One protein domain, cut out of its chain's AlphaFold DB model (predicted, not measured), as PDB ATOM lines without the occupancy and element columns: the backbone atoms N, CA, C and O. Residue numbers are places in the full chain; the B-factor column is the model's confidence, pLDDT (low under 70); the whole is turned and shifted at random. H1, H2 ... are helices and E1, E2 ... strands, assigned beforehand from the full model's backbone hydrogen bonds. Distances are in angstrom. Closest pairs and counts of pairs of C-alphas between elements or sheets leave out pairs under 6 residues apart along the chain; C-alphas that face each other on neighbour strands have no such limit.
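AT A GLANCE: This is residues 513 to 655 of the 898 residues of an uncharacterized protein of Bifidobacterium platyrrhinorum (UniProt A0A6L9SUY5). Two four-stranded antiparallel sheets lie partly face to face as a sandwich, and helix H1 covers the first sheet's other face, slantwise to the strands. The second sheet is curled, and the small hairpin of E3 and E4 lies at one end. The printed part has 143 residues, with one named helix followed by ten named strands, of mixed class; the sheet orders are E1 E2 E5 E6 and E7 E8 E9 E10. The whole is compact and rounded, with a radius of gyration of the C-alphas of 14.6 A and spans of 40 by 37 by 31 A.

HOW THE PARTS SIT: H1, residues 513 to 530, is on the sheet of E1, residues 539 to 549, E2, residues 553 to 562, E5, residues 582 to 587, and E6, residues 594 to 596, making two layers, a helix on one face of a sheet. Its height over the sheet is 7.2 A, and on the local plane it stands at 55 degrees to E1. The closest C-alphas of H1 and E1 are those of Lys 521 and Ala 541, 5.5 A apart. In H1 every O i to N i+4 pair is within hydrogen-bond range. E1 bends by 67 degrees at residue 542. Within hydrogen-bond range are N 545 and O 557 in the hairpin E1 and E2, 2.9 A, N 585 and O 558 between E5 and E2, 2.9 A, and N 586 and O 594 in the hairpin E5 and E6, 2.8 A. E2 runs on at 95 degrees into E3, residues 565 to 568, which forms a hairpin with E4, residues 576 to 578, with N 566 and O 577 at 2.8 A. E7, residues 609 to 612, E8, residues 623 to 628, E9, residues 636 to 644, and E10, residues 650 to 652, form a meander, each strand the antiparallel neighbour of the one before. Here N 611 and O 626 are 3.0 A apart, N 625 and O 640 2.9 A, and N 643 and O 651 2.8 A. In the sandwich, two sheets face to face, the facing parts are 10.2 A centre to centre. The closest C-alphas of E5 and E7 are those of Tyr 582 and Ser 609, 5.2 A apart.

IN THESE COORDINATES: H1 begins at C-alpha 513 (106.619, -200.023, 270.908) and is 25.3 A long. E1 is 25.8 A, E2 27.3 A, E5 16.4 A, E8 16.3 A and E9 22.8 A long. E10 ends at C-alpha 652 (96.856, -221.631, 257.987).

THE WHOLE: The C-alphas farthest apart, those of Gln 515 and Thr 603, are 40.7 A apart. The printed part has no cut, and the link from E6 to E7 is long, with 12 residues. The mean pLDDT of the printed part is 71.0; 63 residues are under 70, among them residues 595 to 620.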
ATOM      1  N   ASP A 513     106.899-198.606 271.136       80.62
ATOM      2  CA  ASP A 513     106.619-200.023 270.908       80.62
ATOM      3  C   ASP A 513     106.645-200.846 272.200       80.62
ATOM      4  O   ASP A 513     105.774-201.687 272.396       80.62
ATOM      5  N   ASP A 514     107.550-200.559 273.139       81.81
ATOM      6  CA  ASP A 514     107.518-201.177 274.473       81.81
ATOM      7  C   ASP A 514     106.241-200.787 275.232       81.81
ATOM      8  O   ASP A 514     105.613-201.619 275.884       81.81
ATOM      9  N   GLN A 515     105.819-199.524 275.125       82.38
ATOM     10  CA  GLN A 515     104.564-199.051 275.717       82.38
ATOM     11  C   GLN A 515     103.345-199.722 275.057       82.38
ATOM     12  O   GLN A 515     102.404-200.100 275.760       82.38
ATOM     13  N   LEU A 516     103.370-199.933 273.735       82.06
ATOM     14  CA  LEU A 516     102.311-200.635 273.004       82.06
ATOM     15  C   LEU A 516     102.263-202.132 273.352       82.06
ATOM     16  O   LEU A 516     101.180-202.641 273.631       82.06
ATOM     17  N   ARG A 517     103.419-202.813 273.414       86.25
ATOM     18  CA  ARG A 517     103.559-204.220 273.841       86.25
ATOM     19  C   ARG A 517     102.972-204.436 275.233       86.25
ATOM     20  O   ARG A 517     102.159-205.335 275.422       86.25
ATOM     21  N   GLU A 518     103.333-203.600 276.202       89.25
ATOM     22  CA  GLU A 518     102.849-203.732 277.583       89.25
ATOM     23  C   GLU A 518     101.350-203.407 277.693       89.25
ATOM     24  O   GLU A 518     100.610-204.138 278.348       89.25
ATOM     25  N   THR A 519     100.870-202.380 276.978       88.00
ATOM     26  CA  THR A 519      99.430-202.067 276.895       88.00
ATOM     27  C   THR A 519      98.639-203.221 276.276       88.00
ATOM     28  O   THR A 519      97.547-203.542 276.746       88.00
ATOM     29  N   ALA A 520      99.183-203.873 275.244       87.94
ATOM     30  CA  ALA A 520      98.564-205.029 274.611       87.94
ATOM     31  C   ALA A 520      98.491-206.234 275.557       87.94
ATOM     32  O   ALA A 520      97.423-206.834 275.673       87.94
ATOM     33  N   LYS A 521      99.571-206.545 276.291       91.50
ATOM     34  CA  LYS A 521      99.577-207.601 277.323       91.50
ATOM     35  C   LYS A 521      98.471-207.394 278.357       91.50
ATOM     36  O   LYS A 521      97.714-208.325 278.629       91.50
ATOM     37  N   THR A 522      98.344-206.175 278.889       90.56
ATOM     38  CA  THR A 522      97.279-205.827 279.841       90.56
ATOM     39  C   THR A 522      95.897-206.027 279.220       90.56
ATOM     40  O   THR A 522      95.097-206.785 279.768       90.56
ATOM     41  N   LYS A 523      95.639-205.449 278.038       88.69
ATOM     42  CA  LYS A 523      94.331-205.561 277.370       88.69
ATOM     43  C   LYS A 523      93.950-206.997 277.013       88.69
ATOM     44  O   LYS A 523      92.782-207.347 277.155       88.69
ATOM     45  N   ALA A 524      94.899-207.831 276.591       87.94
ATOM     46  CA  ALA A 524      94.649-209.243 276.305       87.94
ATOM     47  C   ALA A 524      94.164-209.999 277.557       87.94
ATOM     48  O   ALA A 524      93.155-210.700 277.505       87.94
ATOM     49  N   VAL A 525      94.834-209.801 278.700       88.44
ATOM     50  CA  VAL A 525      94.467-210.436 279.979       88.44
ATOM     51  C   VAL A 525      93.152-209.880 280.539       88.44
ATOM     52  O   VAL A 525      92.334-210.647 281.044       88.44
ATOM     53  N   GLU A 526      92.921-208.568 280.457       87.06
ATOM     54  CA  GLU A 526      91.666-207.935 280.893       87.06
ATOM     55  C   GLU A 526      90.467-208.423 280.074       87.06
ATOM     56  O   GLU A 526      89.446-208.817 280.638       87.06
ATOM     57  N   SER A 527      90.606-208.455 278.748       80.88
ATOM     58  CA  SER A 527      89.501-208.806 277.854       80.88
ATOM     59  C   SER A 527      89.169-210.308 277.933       80.88
ATOM     60  O   SER A 527      87.993-210.672 277.970       80.88
ATOM     61  N   LEU A 528      90.174-211.183 278.107       78.69
ATOM     62  CA  LEU A 528      89.946-212.604 278.409       78.69
ATOM     63  C   LEU A 528      89.219-212.832 279.742       78.69
ATOM     64  O   LEU A 528      88.348-213.701 279.813       78.69
ATOM     65  N   LYS A 529      89.532-212.051 280.786       83.31
ATOM     66  CA  LYS A 529      88.802-212.105 282.067       83.31
ATOM     67  C   LYS A 529      87.341-211.678 281.904       83.31
ATOM     68  O   LYS A 529      86.472-212.289 282.519       83.31
ATOM     69  N   GLY A 530      87.065-210.696 281.043       78.94
ATOM     70  CA  GLY A 530      85.700-210.293 280.684       78.94
ATOM     71  C   GLY A 530      84.890-211.402 279.998       78.94
ATOM     72  O   GLY A 530      83.701-211.543 280.267       78.94
ATOM     73  N   ASN A 531      85.534-212.235 279.175       70.94
ATOM     74  CA  ASN A 531      84.872-213.318 278.436       70.94
ATOM     75  C   ASN A 531      84.553-214.579 279.269       70.94
ATOM     76  O   ASN A 531      83.882-215.481 278.764       70.94
ATOM     77  N   GLY A 532      85.016-214.673 280.522       57.12
ATOM     78  CA  GLY A 532      84.543-215.616 281.553       57.12
ATOM     79  C   GLY A 532      84.787-217.125 281.352       57.12
ATOM     80  O   GLY A 532      84.800-217.855 282.339       57.12
ATOM     81  N   LYS A 533      84.987-217.610 280.118       64.81
ATOM     82  CA  LYS A 533      85.144-219.042 279.782       64.81
ATOM     83  C   LYS A 533      86.547-219.446 279.324       64.81
ATOM     84  O   LYS A 533      86.909-220.603 279.473       64.81
ATOM     85  N   MET A 534      87.320-218.517 278.760       62.16
ATOM     86  CA  MET A 534      88.657-218.788 278.194       62.16
ATOM     87  C   MET A 534      89.810-218.496 279.170       62.16
ATOM     88  O   MET A 534      90.970-218.559 278.781       62.16
ATOM     89  N   CYS A 535      89.508-218.102 280.411       75.56
ATOM     90  CA  CYS A 535      90.520-217.725 281.395       75.56
ATOM     91  C   CYS A 535      90.031-217.956 282.838       75.56
ATOM     92  O   CYS A 535      89.534-217.019 283.476       75.56
ATOM     93  N   PRO A 536      90.125-219.188 283.374       61.94
ATOM     94  CA  PRO A 536      89.683-219.500 284.730       61.94
ATOM     95  C   PRO A 536      90.647-218.911 285.773       61.94
ATOM     96  O   PRO A 536      91.567-219.554 286.266       61.94
ATOM     97  N   SER A 537      90.406-217.653 286.148       67.12
ATOM     98  CA  SER A 537      91.102-216.862 287.185       67.12
ATOM     99  C   SER A 537      92.582-216.509 286.945       67.12
ATOM    100  O   SER A 537      92.996-215.407 287.319       67.12
ATOM    101  N   SER A 538      93.359-217.354 286.264       81.81
ATOM    102  CA  SER A 538      94.785-217.150 285.986       81.81
ATOM    103  C   SER A 538      95.103-217.295 284.496       81.81
ATOM    104  O   SER A 538      95.151-218.400 283.967       81.81
ATOM    105  N   CYS A 539      95.389-216.164 283.845       89.75
ATOM    106  CA  CYS A 539      96.139-216.129 282.589       89.75
ATOM    107  C   CYS A 539      97.250-215.090 282.701       89.75
ATOM    108  O   CYS A 539      97.029-213.997 283.234       89.75
ATOM    109  N   THR A 540      98.425-215.420 282.177       92.38
ATOM    110  CA  THR A 540      99.623-214.574 282.221       92.38
ATOM    111  C   THR A 540     100.091-214.302 280.802       92.38
ATOM    112  O   THR A 540     100.405-215.239 280.075       92.38
ATOM    113  N   ALA A 541     100.170-213.037 280.388       91.69
ATOM    114  CA  ALA A 541     100.738-212.697 279.084       91.69
ATOM    115  C   ALA A 541     102.254-212.963 279.084       91.69
ATOM    116  O   ALA A 541     103.000-212.318 279.825       91.69
ATOM    117  N   THR A 542     102.700-213.915 278.268       89.12
ATOM    118  CA  THR A 542     104.091-214.384 278.189       89.12
ATOM    119  C   THR A 542     104.915-213.594 277.172       89.12
ATOM    120  O   THR A 542     106.081-213.306 277.429       89.12
ATOM    121  N   GLY A 543     104.310-213.179 276.054       88.31
ATOM    122  CA  GLY A 543     104.986-212.482 274.953       88.31
ATOM    123  C   GLY A 543     104.082-211.476 274.235       88.31
ATOM    124  O   GLY A 543     102.863-211.510 274.394       88.31
ATOM    125  N   ALA A 544     104.679-210.556 273.469       90.56
ATOM    126  CA  ALA A 544     103.948-209.602 272.627       90.56
ATOM    127  C   ALA A 544     104.769-209.184 271.388       90.56
ATOM    128  O   ALA A 544     105.709-208.388 271.491       90.56
ATOM    129  N   VAL A 545     104.391-209.697 270.218       87.75
ATOM    130  CA  VAL A 545     104.981-209.368 268.904       87.75
ATOM    131  C   VAL A 545     104.191-208.222 268.274       87.75
ATOM    132  O   VAL A 545     102.966-208.227 268.358       87.75
ATOM    133  N   LEU A 546     104.858-207.242 267.653       87.25
ATOM    134  CA  LEU A 546     104.195-206.120 266.971       87.25
ATOM    135  C   LEU A 546     104.292-206.244 265.450       87.25
ATOM    136  O   LEU A 546     105.325-206.644 264.919       87.25
ATOM    137  N   PHE A 547     103.235-205.826 264.754       85.19
ATOM    138  CA  PHE A 547     103.177-205.781 263.295       85.19
ATOM    139  C   PHE A 547     102.254-204.667 262.795       85.19
ATOM    140  O   PHE A 547     101.289-204.307 263.465       85.19
ATOM    141  N   ASP A 548     102.526-204.113 261.614       80.88
ATOM    142  CA  ASP A 548     101.653-203.124 260.973       80.88
ATOM    143  C   ASP A 548     100.719-203.826 259.975       80.88
ATOM    144  O   ASP A 548     101.114-204.134 258.853       80.88
ATOM    145  N   HIS A 549      99.477-204.098 260.383       81.12
ATOM    146  CA  HIS A 549      98.479-204.731 259.518       81.12
ATOM    147  C   HIS A 549      97.780-203.688 258.622       81.12
ATOM    148  O   HIS A 549      97.342-202.663 259.153       81.12
ATOM    149  N   PRO A 550      97.579-203.920 257.308       61.53
ATOM    150  CA  PRO A 550      96.919-202.951 256.423       61.53
ATOM    151  C   PRO A 550      95.491-202.575 256.848       61.53
ATOM    152  O   PRO A 550      95.073-201.447 256.598       61.53
ATOM    153  N   VAL A 551      94.751-203.476 257.510       68.62
ATOM    154  CA  VAL A 551      93.362-203.218 257.952       68.62
ATOM    155  C   VAL A 551      93.283-202.705 259.398       68.62
ATOM    156  O   VAL A 551      92.396-201.923 259.727       68.62
ATOM    157  N   TRP A 552      94.203-203.119 260.279       68.62
ATOM    158  CA  TRP A 552      94.109-202.852 261.731       68.62
ATOM    159  C   TRP A 552      95.168-201.868 262.257       68.62
ATOM    160  O   TRP A 552      95.140-201.469 263.425       68.62
ATOM    161  N   GLY A 553      96.108-201.461 261.398       85.50
ATOM    162  CA  GLY A 553      97.287-200.689 261.767       85.50
ATOM    163  C   GLY A 553      98.237-201.475 262.674       85.50
ATOM    164  O   GLY A 553      98.246-202.709 262.684       85.50
ATOM    165  N   ARG A 554      99.037-200.742 263.457       86.75
ATOM    166  CA  ARG A 554     100.007-201.313 264.401       86.75
ATOM    167  C   ARG A 554      99.298-202.150 265.469       86.75
ATOM    168  O   ARG A 554      98.613-201.616 266.341       86.75
ATOM    169  N   THR A 555      99.455-203.458 265.360       87.81
ATOM    170  CA  THR A 555      98.731-204.507 266.077       87.81
ATOM    171  C   THR A 555      99.728-205.366 266.846       87.81
ATOM    172  O   THR A 555     100.882-205.498 266.440       87.81
ATOM    173  N   ALA A 556      99.296-205.940 267.967       89.69
ATOM    174  CA  ALA A 556     100.095-206.866 268.756       89.69
ATOM    175  C   ALA A 556      99.506-208.283 268.719       89.69
ATOM    176  O   ALA A 556      98.319-208.445 268.989       89.69
ATOM    177  N   VAL A 557     100.323-209.309 268.469       89.50
ATOM    178  CA  VAL A 557      99.984-210.691 268.853       89.50
ATOM    179  C   VAL A 557     100.509-210.908 270.265       89.50
ATOM    180  O   VAL A 557     101.715-210.813 270.495       89.50
ATOM    181  N   VAL A 558      99.617-211.174 271.215       91.06
ATOM    182  CA  VAL A 558      99.957-211.437 272.617       91.06
ATOM    183  C   VAL A 558      99.809-212.927 272.893       91.06
ATOM    184  O   VAL A 558      98.709-213.466 272.787       91.06
ATOM    185  N   THR A 559     100.902-213.576 273.285       89.69
ATOM    186  CA  THR A 559     100.895-214.968 273.758       89.69
ATOM    187  C   THR A 559     100.556-214.994 275.244       89.69
ATOM    188  O   THR A 559     101.014-214.142 276.011       89.69
ATOM    189  N   LEU A 560      99.737-215.958 275.656       92.06
ATOM    190  CA  LEU A 560      99.187-216.074 277.004       92.06
ATOM    191  C   LEU A 560      99.376-217.505 277.509       92.06
ATOM    192  O   LEU A 560      98.940-218.444 276.854       92.06
ATOM    193  N   GLY A 561      99.987-217.667 278.679       90.88
ATOM    194  CA  GLY A 561      99.919-218.907 279.449       90.88
ATOM    195  C   GLY A 561      98.588-218.980 280.197       90.88
ATOM    196  O   GLY A 561      98.178-217.983 280.806       90.88
ATOM    197  N   VAL A 562      97.915-220.129 280.136       89.25
ATOM    198  CA  VAL A 562      96.578-220.358 280.711       89.25
ATOM    199  C   VAL A 562      96.692-221.321 281.896       89.25
ATOM    200  O   VAL A 562      97.387-222.336 281.825       89.25
ATOM    201  N   GLY A 563      96.041-220.993 283.011       88.94
ATOM    202  CA  GLY A 563      96.188-221.728 284.268       88.94
ATOM    203  C   GLY A 563      97.410-221.285 285.088       88.94
ATOM    204  O   GLY A 563      97.919-220.168 284.948       88.94
ATOM    205  N   GLY A 564      97.858-222.153 285.996       87.06
ATOM    206  CA  GLY A 564      99.009-221.915 286.869       87.06
ATOM    207  C   GLY A 564     100.345-222.137 286.157       87.06
ATOM    208  O   GLY A 564     100.442-222.962 285.255       87.06
ATOM    209  N   GLU A 565     101.388-221.415 286.570       88.06
ATOM    210  CA  GLU A 565     102.754-221.647 286.083       88.06
ATOM    211  C   GLU A 565     103.323-222.934 286.708       88.06
ATOM    212  O   GLU A 565     103.516-223.009 287.922       88.06
ATOM    213  N   ASN A 566     103.595-223.940 285.875       85.56
ATOM    214  CA  ASN A 566     104.016-225.286 286.286       85.56
ATOM    215  C   ASN A 566     105.547-225.461 286.368       85.56
ATOM    216  O   ASN A 566     106.019-226.524 286.772       85.56
ATOM    217  N   GLY A 567     106.326-224.441 285.998       86.06
ATOM    218  CA  GLY A 567     107.791-224.458 285.995       86.06
ATOM    219  C   GLY A 567     108.367-223.976 284.664       86.06
ATOM    220  O   GLY A 567     107.753-223.167 283.973       86.06
ATOM    221  N   THR A 568     109.548-224.474 284.299       78.19
ATOM    222  CA  THR A 568     110.165-224.279 282.974       78.19
ATOM    223  C   THR A 568     110.225-225.597 282.211       78.19
ATOM    224  O   THR A 568     110.446-226.646 282.817       78.19
ATOM    225  N   ALA A 569     110.067-225.550 280.889       66.31
ATOM    226  CA  ALA A 569     110.115-226.732 280.036       66.31
ATOM    227  C   ALA A 569     111.496-227.429 280.106       66.31
ATOM    228  O   ALA A 569     112.525-226.742 280.133       66.31
ATOM    229  N   PRO A 570     111.557-228.778 280.128       52.06
ATOM    230  CA  PRO A 570     112.822-229.511 280.093       52.06
ATOM    231  C   PRO A 570     113.707-229.066 278.920       52.06
ATOM    232  O   PRO A 570     113.227-228.855 277.810       52.06
ATOM    233  N   GLY A 571     115.003-228.866 279.176       59.16
ATOM    234  CA  GLY A 571     115.967-228.384 278.175       59.16
ATOM    235  C   GLY A 571     115.884-226.889 277.819       59.16
ATOM    236  O   GLY A 571     116.857-226.351 277.297       59.16
ATOM    237  N   MET A 572     114.793-226.185 278.144       59.84
ATOM    238  CA  MET A 572     114.575-224.780 277.773       59.84
ATOM    239  C   MET A 572     114.450-223.872 279.004       59.84
ATOM    240  O   MET A 572     113.360-223.632 279.522       59.84
ATOM    241  N   SER A 573     115.569-223.275 279.430       59.16
ATOM    242  CA  SER A 573     115.656-222.411 280.626       59.16
ATOM    243  C   SER A 573     114.736-221.182 280.634       59.16
ATOM    244  O   SER A 573     114.565-220.555 281.677       59.16
ATOM    245  N   ASN A 574     114.178-220.814 279.478       68.81
ATOM    246  CA  ASN A 574     113.481-219.546 279.260       68.81
ATOM    247  C   ASN A 574     111.968-219.720 279.021       68.81
ATOM    248  O   ASN A 574     111.240-218.729 279.010       68.81
ATOM    249  N   VAL A 575     111.486-220.954 278.817       71.19
ATOM    250  CA  VAL A 575     110.092-221.244 278.435       71.19
ATOM    251  C   VAL A 575     109.326-221.746 279.657       71.19
ATOM    252  O   VAL A 575     109.590-222.841 280.148       71.19
ATOM    253  N   LYS A 576     108.389-220.940 280.166       80.50
ATOM    254  CA  LYS A 576     107.536-221.274 281.323       80.50
ATOM    255  C   LYS A 576     106.380-222.186 280.903       80.50
ATOM    256  O   LYS A 576     105.651-221.831 279.987       80.50
ATOM    257  N   THR A 577     106.177-223.318 281.569       80.88
ATOM    258  CA  THR A 577     105.021-224.197 281.322       80.88
ATOM    259  C   THR A 577     103.793-223.733 282.106       80.88
ATOM    260  O   THR A 577     103.918-223.143 283.180       80.88
ATOM    261  N   TYR A 578     102.597-224.011 281.582       85.56
ATOM    262  CA  TYR A 578     101.321-223.563 282.148       85.56
ATOM    263  C   TYR A 578     100.298-224.706 282.195       85.56
ATOM    264  O   TYR A 578     100.259-225.535 281.288       85.56
ATOM    265  N   SER A 579      99.496-224.778 283.262       82.38
ATOM    266  CA  SER A 579      98.683-225.962 283.587       82.38
ATOM    267  C   SER A 579      97.517-226.245 282.639       82.38
ATOM    268  O   SER A 579      97.013-227.362 282.640       82.38
ATOM    269  N   GLU A 580      97.088-225.258 281.855       82.19
ATOM    270  CA  GLU A 580      96.014-225.376 280.858       82.19
ATOM    271  C   GLU A 580      96.526-225.021 279.445       82.19
ATOM    272  O   GLU A 580      95.748-224.738 278.536       82.19
ATOM    273  N   GLY A 581      97.851-225.038 279.249       86.06
ATOM    274  CA  GLY A 581      98.502-224.731 277.978       86.06
ATOM    275  C   GLY A 581      98.600-223.231 277.683       86.06
ATOM    276  O   GLY A 581      98.847-222.410 278.571       86.06
ATOM    277  N   TYR A 582      98.459-222.877 276.404       83.56
ATOM    278  CA  TYR A 582      98.655-221.517 275.900       83.56
ATOM    279  C   TYR A 582      97.498-221.064 275.001       83.56
ATOM    280  O   TYR A 582      96.821-221.866 274.363       83.56
ATOM    281  N   ALA A 583      97.323-219.749 274.903       86.31
ATOM    282  CA  ALA A 583      96.417-219.085 273.972       86.31
ATOM    283  C   ALA A 583      97.097-217.861 273.335       86.31
ATOM    284  O   ALA A 583      98.153-217.409 273.789       86.31
ATOM    285  N   TYR A 584      96.470-217.283 272.308       87.75
ATOM    286  CA  TYR A 584      96.874-215.996 271.746       87.75
ATOM    287  C   TYR A 584      95.693-215.023 271.641       87.75
ATOM    288  O   TYR A 584      94.539-215.419 271.478       87.75
ATOM    289  N   ALA A 585      95.996-213.728 271.720       87.25
ATOM    290  CA  ALA A 585      95.051-212.646 271.468       87.25
ATOM    291  C   ALA A 585      95.680-211.612 270.529       87.25
ATOM    292  O   ALA A 585      96.827-211.204 270.716       87.25
ATOM    293  N   ILE A 586      94.920-211.167 269.532       86.69
ATOM    294  CA  ILE A 586      95.320-210.114 268.597       86.69
ATOM    295  C   ILE A 586      94.772-208.794 269.143       86.69
ATOM    296  O   ILE A 586      93.560-208.597 269.206       86.69
ATOM    297  N   VAL A 587      95.653-207.884 269.555       86.38
ATOM    298  CA  VAL A 587      95.288-206.574 270.111       86.38
ATOM    299  C   VAL A 587      95.639-205.469 269.101       86.38
ATOM    300  O   VAL A 587      96.783-205.006 269.070       86.38
ATOM    301  N   PRO A 588      94.690-205.040 268.247       83.69
ATOM    302  CA  PRO A 588      94.870-203.920 267.323       83.69
ATOM    303  C   PRO A 588      94.981-202.579 268.056       83.69
ATOM    304  O   PRO A 588      94.609-202.459 269.226       83.69
ATOM    305  N   ARG A 589      95.433-201.525 267.359       77.44
ATOM    306  CA  ARG A 589      95.609-200.178 267.945       77.44
ATOM    307  C   ARG A 589      94.318-199.583 268.530       77.44
ATOM    308  O   ARG A 589      94.392-198.783 269.462       77.44
ATOM    309  N   SER A 590      93.148-199.981 268.020       74.00
ATOM    310  CA  SER A 590      91.831-199.634 268.584       74.00
ATOM    311  C   SER A 590      91.625-200.194 270.001       74.00
ATOM    312  O   SER A 590      90.908-199.607 270.808       74.00
ATOM    313  N   GLY A 591      92.299-201.297 270.336       69.38
ATOM    314  CA  GLY A 591      92.303-201.911 271.657       69.38
ATOM    315  C   GLY A 591      91.187-202.916 271.928       69.38
ATOM    316  O   GLY A 591      91.086-203.359 273.067       69.38
ATOM    317  N   GLN A 592      90.374-203.273 270.930       72.19
ATOM    318  CA  GLN A 592      89.447-204.405 271.017       72.19
ATOM    319  C   GLN A 592      90.211-205.698 270.713       72.19
ATOM    320  O   GLN A 592      90.579-205.929 269.566       72.19
ATOM    321  N   ALA A 593      90.480-206.517 271.732       66.81
ATOM    322  CA  ALA A 593      91.167-207.794 271.542       66.81
ATOM    323  C   ALA A 593      90.289-208.775 270.742       66.81
ATOM    324  O   ALA A 593      89.149-209.043 271.120       66.81
ATOM    325  N   MET A 594      90.844-209.319 269.660       72.69
ATOM    326  CA  MET A 594      90.293-210.444 268.903       72.69
ATOM    327  C   MET A 594      90.984-211.736 269.360       72.69
ATOM    328  O   MET A 594      92.153-211.713 269.753       72.69
ATOM    329  N   TYR A 595      90.282-212.867 269.311       66.31
ATOM    330  CA  TYR A 595      90.766-214.138 269.862       66.31
ATOM    331  C   TYR A 595      90.660-215.252 268.831       66.31
ATOM    332  O   TYR A 595      89.615-215.412 268.205       66.31
ATOM    333  N   GLY A 596      91.704-216.072 268.741       50.88
ATOM    334  CA  GLY A 596      91.615-217.405 268.165       50.88
ATOM    335  C   GLY A 596      91.912-218.431 269.250       50.88
ATOM    336  O   GLY A 596      93.014-218.450 269.795       50.88
ATOM    337  N   ARG A 597      90.945-219.300 269.566       47.75
ATOM    338  CA  ARG A 597      91.250-220.564 270.247       47.75
ATOM    339  C   ARG A 597      91.602-221.568 269.155       47.75
ATOM    340  O   ARG A 597      90.793-221.792 268.261       47.75
ATOM    341  N   SER A 598      92.800-222.146 269.209       40.78
ATOM    342  CA  SER A 598      93.179-223.230 268.299       40.78
ATOM    343  C   SER A 598      92.527-224.531 268.773       40.78
ATOM    344  O   SER A 598      93.131-225.335 269.474       40.78
ATOM    345  N   GLU A 599      91.245-224.699 268.451       35.47
ATOM    346  CA  GLU A 599      90.570-225.993 268.540       35.47
ATOM    347  C   GLU A 599      90.892-226.773 267.260       35.47
ATOM    348  O   GLU A 599      90.209-226.627 266.246       35.47
ATOM    349  N   ILE A 600      91.969-227.568 267.277       36.94
ATOM    350  CA  ILE A 600      92.236-228.514 266.187       36.94
ATOM    351  C   ILE A 600      91.174-229.629 266.255       36.94
ATOM    352  O   ILE A 600      91.030-230.243 267.315       36.94
ATOM    353  N   PRO A 601      90.412-229.915 265.177       27.05
ATOM    354  CA  PRO A 601      89.321-230.892 265.234       27.05
ATOM    355  C   PRO A 601      89.814-232.350 265.324       27.05
ATOM    356  O   PRO A 601      89.938-233.042 264.317       27.05
ATOM    357  N   GLY A 602      90.058-232.845 266.539       30.28
ATOM    358  CA  GLY A 602      90.429-234.241 266.789       30.28
ATOM    359  C   GLY A 602      90.219-234.650 268.248       30.28
ATOM    360  O   GLY A 602      90.585-233.923 269.165       30.28
ATOM    361  N   THR A 603      89.619-235.819 268.492       31.06
ATOM    362  CA  THR A 603      89.264-236.280 269.849       31.06
ATOM    363  C   THR A 603      90.419-236.985 270.571       31.06
ATOM    364  O   THR A 603      90.292-238.142 270.964       31.06
ATOM    365  N   TYR A 604      91.532-236.276 270.748       33.94
ATOM    366  CA  TYR A 604      92.565-236.535 271.755       33.94
ATOM    367  C   TYR A 604      93.221-235.188 272.083       33.94
ATOM    368  O   TYR A 604      93.679-234.510 271.171       33.94
ATOM    369  N   GLU A 605      93.260-234.791 273.359       40.75
ATOM    370  CA  GLU A 605      93.828-233.501 273.784       40.75
ATOM    371  C   GLU A 605      95.294-233.638 274.246       40.75
ATOM    372  O   GLU A 605      95.547-233.990 275.400       40.75
ATOM    373  N   PRO A 606      96.284-233.275 273.414       43.34
ATOM    374  CA  PRO A 606      97.479-232.589 273.867       43.34
ATOM    375  C   PRO A 606      97.233-231.075 273.787       43.34
ATOM    376  O   PRO A 606      96.857-230.545 272.741       43.34
ATOM    377  N   ALA A 607      97.459-230.350 274.883       49.06
ATOM    378  CA  ALA A 607      97.340-228.893 274.893       49.06
ATOM    379  C   ALA A 607      98.493-228.259 274.092       49.06
ATOM    380  O   ALA A 607      99.565-227.993 274.641       49.06
ATOM    381  N   LEU A 608      98.269-228.049 272.791       51.03
ATOM    382  CA  LEU A 608      99.248-227.479 271.868       51.03
ATOM    383  C   LEU A 608      99.748-226.127 272.383       51.03
ATOM    384  O   LEU A 608      99.011-225.140 272.437       51.03
ATOM    385  N   SER A 609     101.019-226.086 272.778       53.56
ATOM    386  CA  SER A 609     101.661-224.829 273.157       53.56
ATOM    387  C   SER A 609     102.000-224.063 271.889       53.56
ATOM    388  O   SER A 609     102.492-224.662 270.940       53.56
ATOM    389  N   ILE A 610     101.746-222.755 271.859       59.94
ATOM    390  CA  ILE A 610     101.960-221.928 270.666       59.94
ATOM    391  C   ILE A 610     102.899-220.778 271.029       59.94
ATOM    392  O   ILE A 610     102.517-219.867 271.768       59.94
ATOM    393  N   VAL A 611     104.128-220.816 270.511       56.41
ATOM    394  CA  VAL A 611     105.161-219.797 270.760       56.41
ATOM    395  C   VAL A 611     105.488-219.078 269.447       56.41
ATOM    396  O   VAL A 611     105.799-219.744 268.461       56.41
ATOM    397  N   PRO A 612     105.445-217.736 269.382       54.91
ATOM    398  CA  PRO A 612     105.886-217.016 268.194       54.91
ATOM    399  C   PRO A 612     107.392-217.206 267.989       54.91
ATOM    400  O   PRO A 612     108.183-216.920 268.884       54.91
ATOM    401  N   VAL A 613     107.781-217.666 266.798       60.22
ATOM    402  CA  VAL A 613     109.193-217.855 266.402       60.22
ATOM    403  C   VAL A 613     109.764-216.662 265.632       60.22
ATOM    404  O   VAL A 613     110.872-216.735 265.111       60.22
ATOM    405  N   MET A 614     109.025-215.552 265.561       61.66
ATOM    406  CA  MET A 614     109.447-214.324 264.885       61.66
ATOM    407  C   MET A 614     109.077-213.094 265.720       61.66
ATOM    408  O   MET A 614     107.928-212.941 266.135       61.66
ATOM    409  N   ASP A 615     110.036-212.186 265.910       50.44
ATOM    410  CA  ASP A 615     109.853-210.934 266.667       50.44
ATOM    411  C   ASP A 615     109.135-209.823 265.859       50.44
ATOM    412  O   ASP A 615     108.786-208.768 266.400       50.44
ATOM    413  N   ALA A 616     108.878-210.086 264.571       56.88
ATOM    414  CA  ALA A 616     108.105-209.289 263.616       56.88
ATOM    415  C   ALA A 616     107.445-210.211 262.564       56.88
ATOM    416  O   ALA A 616     107.832-211.369 262.433       56.88
ATOM    417  N   VAL A 617     106.477-209.701 261.792       64.94
ATOM    418  CA  VAL A 617     105.913-210.405 260.617       64.94
ATOM    419  C   VAL A 617     106.850-210.371 259.408       64.94
ATOM    420  O   VAL A 617     107.748-209.529 259.324       64.94
ATOM    421  N   ASP A 618     106.602-211.251 258.437       68.75
ATOM    422  CA  ASP A 618     107.257-211.173 257.129       68.75
ATOM    423  C   ASP A 618     106.701-210.027 256.247       68.75
ATOM    424  O   ASP A 618     105.833-209.246 256.641       68.75
ATOM    425  N   LYS A 619     107.211-209.910 255.014       68.81
ATOM    426  CA  LYS A 619     106.824-208.844 254.069       68.81
ATOM    427  C   LYS A 619     105.430-208.992 253.453       68.81
ATOM    428  O   LYS A 619     104.967-208.040 252.827       68.81
ATOM    429  N   ALA A 620     104.806-210.158 253.571       66.25
ATOM    430  CA  ALA A 620     103.427-210.399 253.163       66.25
ATOM    431  C   ALA A 620     102.449-210.243 254.346       66.25
ATOM    432  O   ALA A 620     101.248-210.120 254.128       66.25
ATOM    433  N   GLY A 621     102.964-210.167 255.578       72.62
ATOM    434  CA  GLY A 621     102.191-210.023 256.809       72.62
ATOM    435  C   GLY A 621     101.970-211.340 257.556       72.62
ATOM    436  O   GLY A 621     101.211-211.349 258.524       72.62
ATOM    437  N   HIS A 622     102.617-212.436 257.141       78.44
ATOM    438  CA  HIS A 622     102.458-213.733 257.793       78.44
ATOM    439  C   HIS A 622     103.085-213.757 259.191       78.44
ATOM    440  O   HIS A 622     104.134-213.155 259.447       78.44
ATOM    441  N   ILE A 623     102.461-214.532 260.077       77.38
ATOM    442  CA  ILE A 623     102.895-214.790 261.449       77.38
ATOM    443  C   ILE A 623     103.245-216.281 261.548       77.38
ATOM    444  O   ILE A 623     102.346-217.119 261.546       77.38
ATOM    445  N   ALA A 624     104.529-216.631 261.639       73.69
ATOM    446  CA  ALA A 624     104.948-218.000 261.935       73.69
ATOM    447  C   ALA A 624     104.981-218.240 263.452       73.69
ATOM    448  O   ALA A 624     105.623-217.504 264.211       73.69
ATOM    449  N   LEU A 625     104.287-219.288 263.883       77.62
ATOM    450  CA  LEU A 625     104.206-219.761 265.259       77.62
ATOM    451  C   LEU A 625     104.733-221.201 265.307       77.62
ATOM    452  O   LEU A 625     104.459-221.989 264.409       77.62
ATOM    453  N   ALA A 626     105.473-221.560 266.348       69.94
ATOM    454  CA  ALA A 626     105.855-222.941 266.612       69.94
ATOM    455  C   ALA A 626     104.830-223.598 267.543       69.94
ATOM    456  O   ALA A 626     104.477-223.031 268.584       69.94
ATOM    457  N   THR A 627     104.371-224.786 267.161       67.25
ATOM    458  CA  THR A 627     103.434-225.626 267.915       67.25
ATOM    459  C   THR A 627     104.177-226.743 268.642       67.25
ATOM    460  O   THR A 627     105.029-227.388 268.052       67.25
ATOM    461  N   PHE A 628     103.858-227.001 269.912       55.53
ATOM    462  CA  PHE A 628     104.424-228.121 270.678       55.53
ATOM    463  C   PHE A 628     103.305-229.064 271.108       55.53
ATOM    464  O   PHE A 628     102.393-228.626 271.823       55.53
ATOM    465  N   SER A 629     103.394-230.346 270.759       50.03
ATOM    466  CA  SER A 629     102.494-231.363 271.303       50.03
ATOM    467  C   SER A 629     102.850-231.645 272.761       50.03
ATOM    468  O   SER A 629     103.992-231.944 273.110       50.03
ATOM    469  N   HIS A 630     101.854-231.598 273.644       43.44
ATOM    470  CA  HIS A 630     102.045-231.894 275.066       43.44
ATOM    471  C   HIS A 630     102.075-233.413 275.378       43.44
ATOM    472  O   HIS A 630     102.014-233.807 276.546       43.44
ATOM    473  N   ALA A 631     102.160-234.277 274.360       44.75
ATOM    474  CA  ALA A 631     102.150-235.734 274.492       44.75
ATOM    475  C   ALA A 631     103.471-236.295 275.069       44.75
ATOM    476  O   ALA A 631     104.257-236.909 274.361       44.75
ATOM    477  N   ASN A 632     103.680-236.100 276.378       40.03
ATOM    478  CA  ASN A 632     104.786-236.577 277.233       40.03
ATOM    479  C   ASN A 632     106.216-236.117 276.886       40.03
ATOM    480  O   ASN A 632     106.947-235.738 277.802       40.03
ATOM    481  N   ASP A 633     106.605-236.108 275.613       46.59
ATOM    482  CA  ASP A 633     108.021-236.147 275.212       46.59
ATOM    483  C   ASP A 633     108.586-234.783 274.758       46.59
ATOM    484  O   ASP A 633     109.767-234.664 274.425       46.59
ATOM    485  N   GLY A 634     107.763-233.726 274.819       43.72
ATOM    486  CA  GLY A 634     108.176-232.324 274.644       43.72
ATOM    487  C   GLY A 634     108.491-231.906 273.205       43.72
ATOM    488  O   GLY A 634     109.209-230.926 272.997       43.72
ATOM    489  N   GLU A 635     107.990-232.657 272.227       42.88
ATOM    490  CA  GLU A 635     108.313-232.485 270.813       42.88
ATOM    491  C   GLU A 635     107.604-231.276 270.177       42.88
ATOM    492  O   GLU A 635     106.502-230.872 270.557       42.88
ATOM    493  N   LEU A 636     108.287-230.683 269.198       47.03
ATOM    494  CA  LEU A 636     107.781-229.596 268.369       47.03
ATOM    495  C   LEU A 636     107.118-230.181 267.120       47.03
ATOM    496  O   LEU A 636     107.770-230.878 266.343       47.03
ATOM    497  N   ASP A 637     105.851-229.829 266.929       54.84
ATOM    498  CA  ASP A 637     105.147-229.971 265.662       54.84
ATOM    499  C   ASP A 637     105.547-228.831 264.706       54.84
ATOM    500  O   ASP A 637     106.142-227.821 265.097       54.84
ATOM    501  N   GLU A 638     105.219-229.003 263.429       59.38
ATOM    502  CA  GLU A 638     105.655-228.152 262.317       59.38
ATOM    503  C   GLU A 638     105.365-226.646 262.504       59.38
ATOM    504  O   GLU A 638     104.389-226.269 263.153       59.38
ATOM    505  N   PRO A 639     106.170-225.740 261.907       63.88
ATOM    506  CA  PRO A 639     105.908-224.304 261.976       63.88
ATOM    507  C   PRO A 639     104.549-223.953 261.348       63.88
ATOM    508  O   PRO A 639     104.351-224.053 260.134       63.88
ATOM    509  N   LEU A 640     103.629-223.483 262.189       76.19
ATOM    510  CA  LEU A 640     102.296-223.008 261.838       76.19
ATOM    511  C   LEU A 640     102.388-221.574 261.295       76.19
ATOM    512  O   LEU A 640     102.542-220.611 262.051       76.19
ATOM    513  N   VAL A 641     102.291-221.419 259.977       76.62
ATOM    514  CA  VAL A 641     102.317-220.116 259.304       76.62
ATOM    515  C   VAL A 641     100.887-219.614 259.147       76.62
ATOM    516  O   VAL A 641     100.073-220.233 258.465       76.62
ATOM    517  N   LEU A 642     100.588-218.473 259.764       80.62
ATOM    518  CA  LEU A 642      99.263-217.865 259.753       80.62
ATOM    519  C   LEU A 642      99.233-216.594 258.892       80.62
ATOM    520  O   LEU A 642      99.968-215.637 259.137       80.62
ATOM    521  N   GLU A 643      98.345-216.583 257.900       80.69
ATOM    522  CA  GLU A 643      98.010-215.438 257.052       80.69
ATOM    523  C   GLU A 643      96.819-214.679 257.671       80.69
ATOM    524  O   GLU A 643      95.699-215.213 257.675       80.69
ATOM    525  N   PRO A 644      97.011-213.458 258.211       68.38
ATOM    526  CA  PRO A 644      95.906-212.656 258.723       68.38
ATOM    527  C   PRO A 644      95.001-212.198 257.577       68.38
ATOM    528  O   PRO A 644      95.434-211.524 256.642       68.38
ATOM    529  N   GLN A 645      93.729-212.578 257.650       75.62
ATOM    530  CA  GLN A 645      92.711-212.217 256.672       75.62
ATOM    531  C   GLN A 645      92.112-210.840 256.997       75.62
ATOM    532  O   GLN A 645      92.177-210.353 258.127       75.62
ATOM    533  N   ALA A 646      91.477-210.205 256.010       63.19
ATOM    534  CA  ALA A 646      90.913-208.861 256.168       63.19
ATOM    535  C   ALA A 646      89.755-208.767 257.190       63.19
ATOM    536  O   ALA A 646      89.451-207.669 257.657       63.19
ATOM    537  N   ASP A 647      89.121-209.892 257.536       63.56
ATOM    538  CA  ASP A 647      87.934-209.986 258.397       63.56
ATOM    539  C   ASP A 647      88.234-210.127 259.904       63.56
ATOM    540  O   ASP A 647      87.338-209.938 260.723       63.56
ATOM    541  N   GLY A 648      89.483-210.427 260.278       52.50
ATOM    542  CA  GLY A 648      89.892-210.720 261.659       52.50
ATOM    543  C   GLY A 648      90.434-212.137 261.867       52.50
ATOM    544  O   GLY A 648      91.047-212.403 262.903       52.50
ATOM    545  N   THR A 649      90.229-213.047 260.911       66.56
ATOM    546  CA  THR A 649      90.635-214.452 261.031       66.56
ATOM    547  C   THR A 649      92.114-214.675 260.697       66.56
ATOM    548  O   THR A 649      92.758-213.874 260.016       66.56
ATOM    549  N   LEU A 650      92.670-215.785 261.194       68.50
ATOM    550  CA  LEU A 650      94.000-216.274 260.834       68.50
ATOM    551  C   LEU A 650      93.850-217.575 260.043       68.50
ATOM    552  O   LEU A 650      93.299-218.550 260.554       68.50
ATOM    553  N   LYS A 651      94.355-217.601 258.811       77.62
ATOM    554  CA  LYS A 651      94.317-218.769 257.921       77.62
ATOM    555  C   LYS A 651      95.657-219.500 257.958       77.62
ATOM    556  O   LYS A 651      96.696-218.866 257.801       77.62
ATOM    557  N   ASN A 652      95.643-220.823 258.121       77.44
ATOM    558  CA  ASN A 652      96.856-221.631 257.987       77.44
ATOM    559  C   ASN A 652      97.321-221.655 256.517       77.44
ATOM    560  O   ASN A 652      96.526-221.935 255.618       77.44
ATOM    561  N   VAL A 653      98.598-221.349 256.290       76.38
ATOM    562  CA  VAL A 653      99.284-221.385 254.987       76.38
ATOM    563  C   VAL A 653     100.624-222.141 255.053       76.38
ATOM    564  O   VAL A 653     101.496-221.937 254.205       76.38
ATOM    565  N   SER A 654     100.809-223.013 256.052       73.31
ATOM    566  CA  SER A 654     101.956-223.930 256.114       73.31
ATOM    567  C   SER A 654     101.990-224.888 254.908       73.31
ATOM    568  O   SER A 654     100.931-225.232 254.371       73.31
ATOM    569  N   PRO A 655     103.179-225.335 254.457       50.59
ATOM    570  CA  PRO A 655     103.285-226.189 253.277       50.59
ATOM    571  C   PRO A 655     102.713-227.601 253.497       50.59
ATOM    572  O   PRO A 655     103.325-228.412 254.175       50.59
TER     573      PRO A 655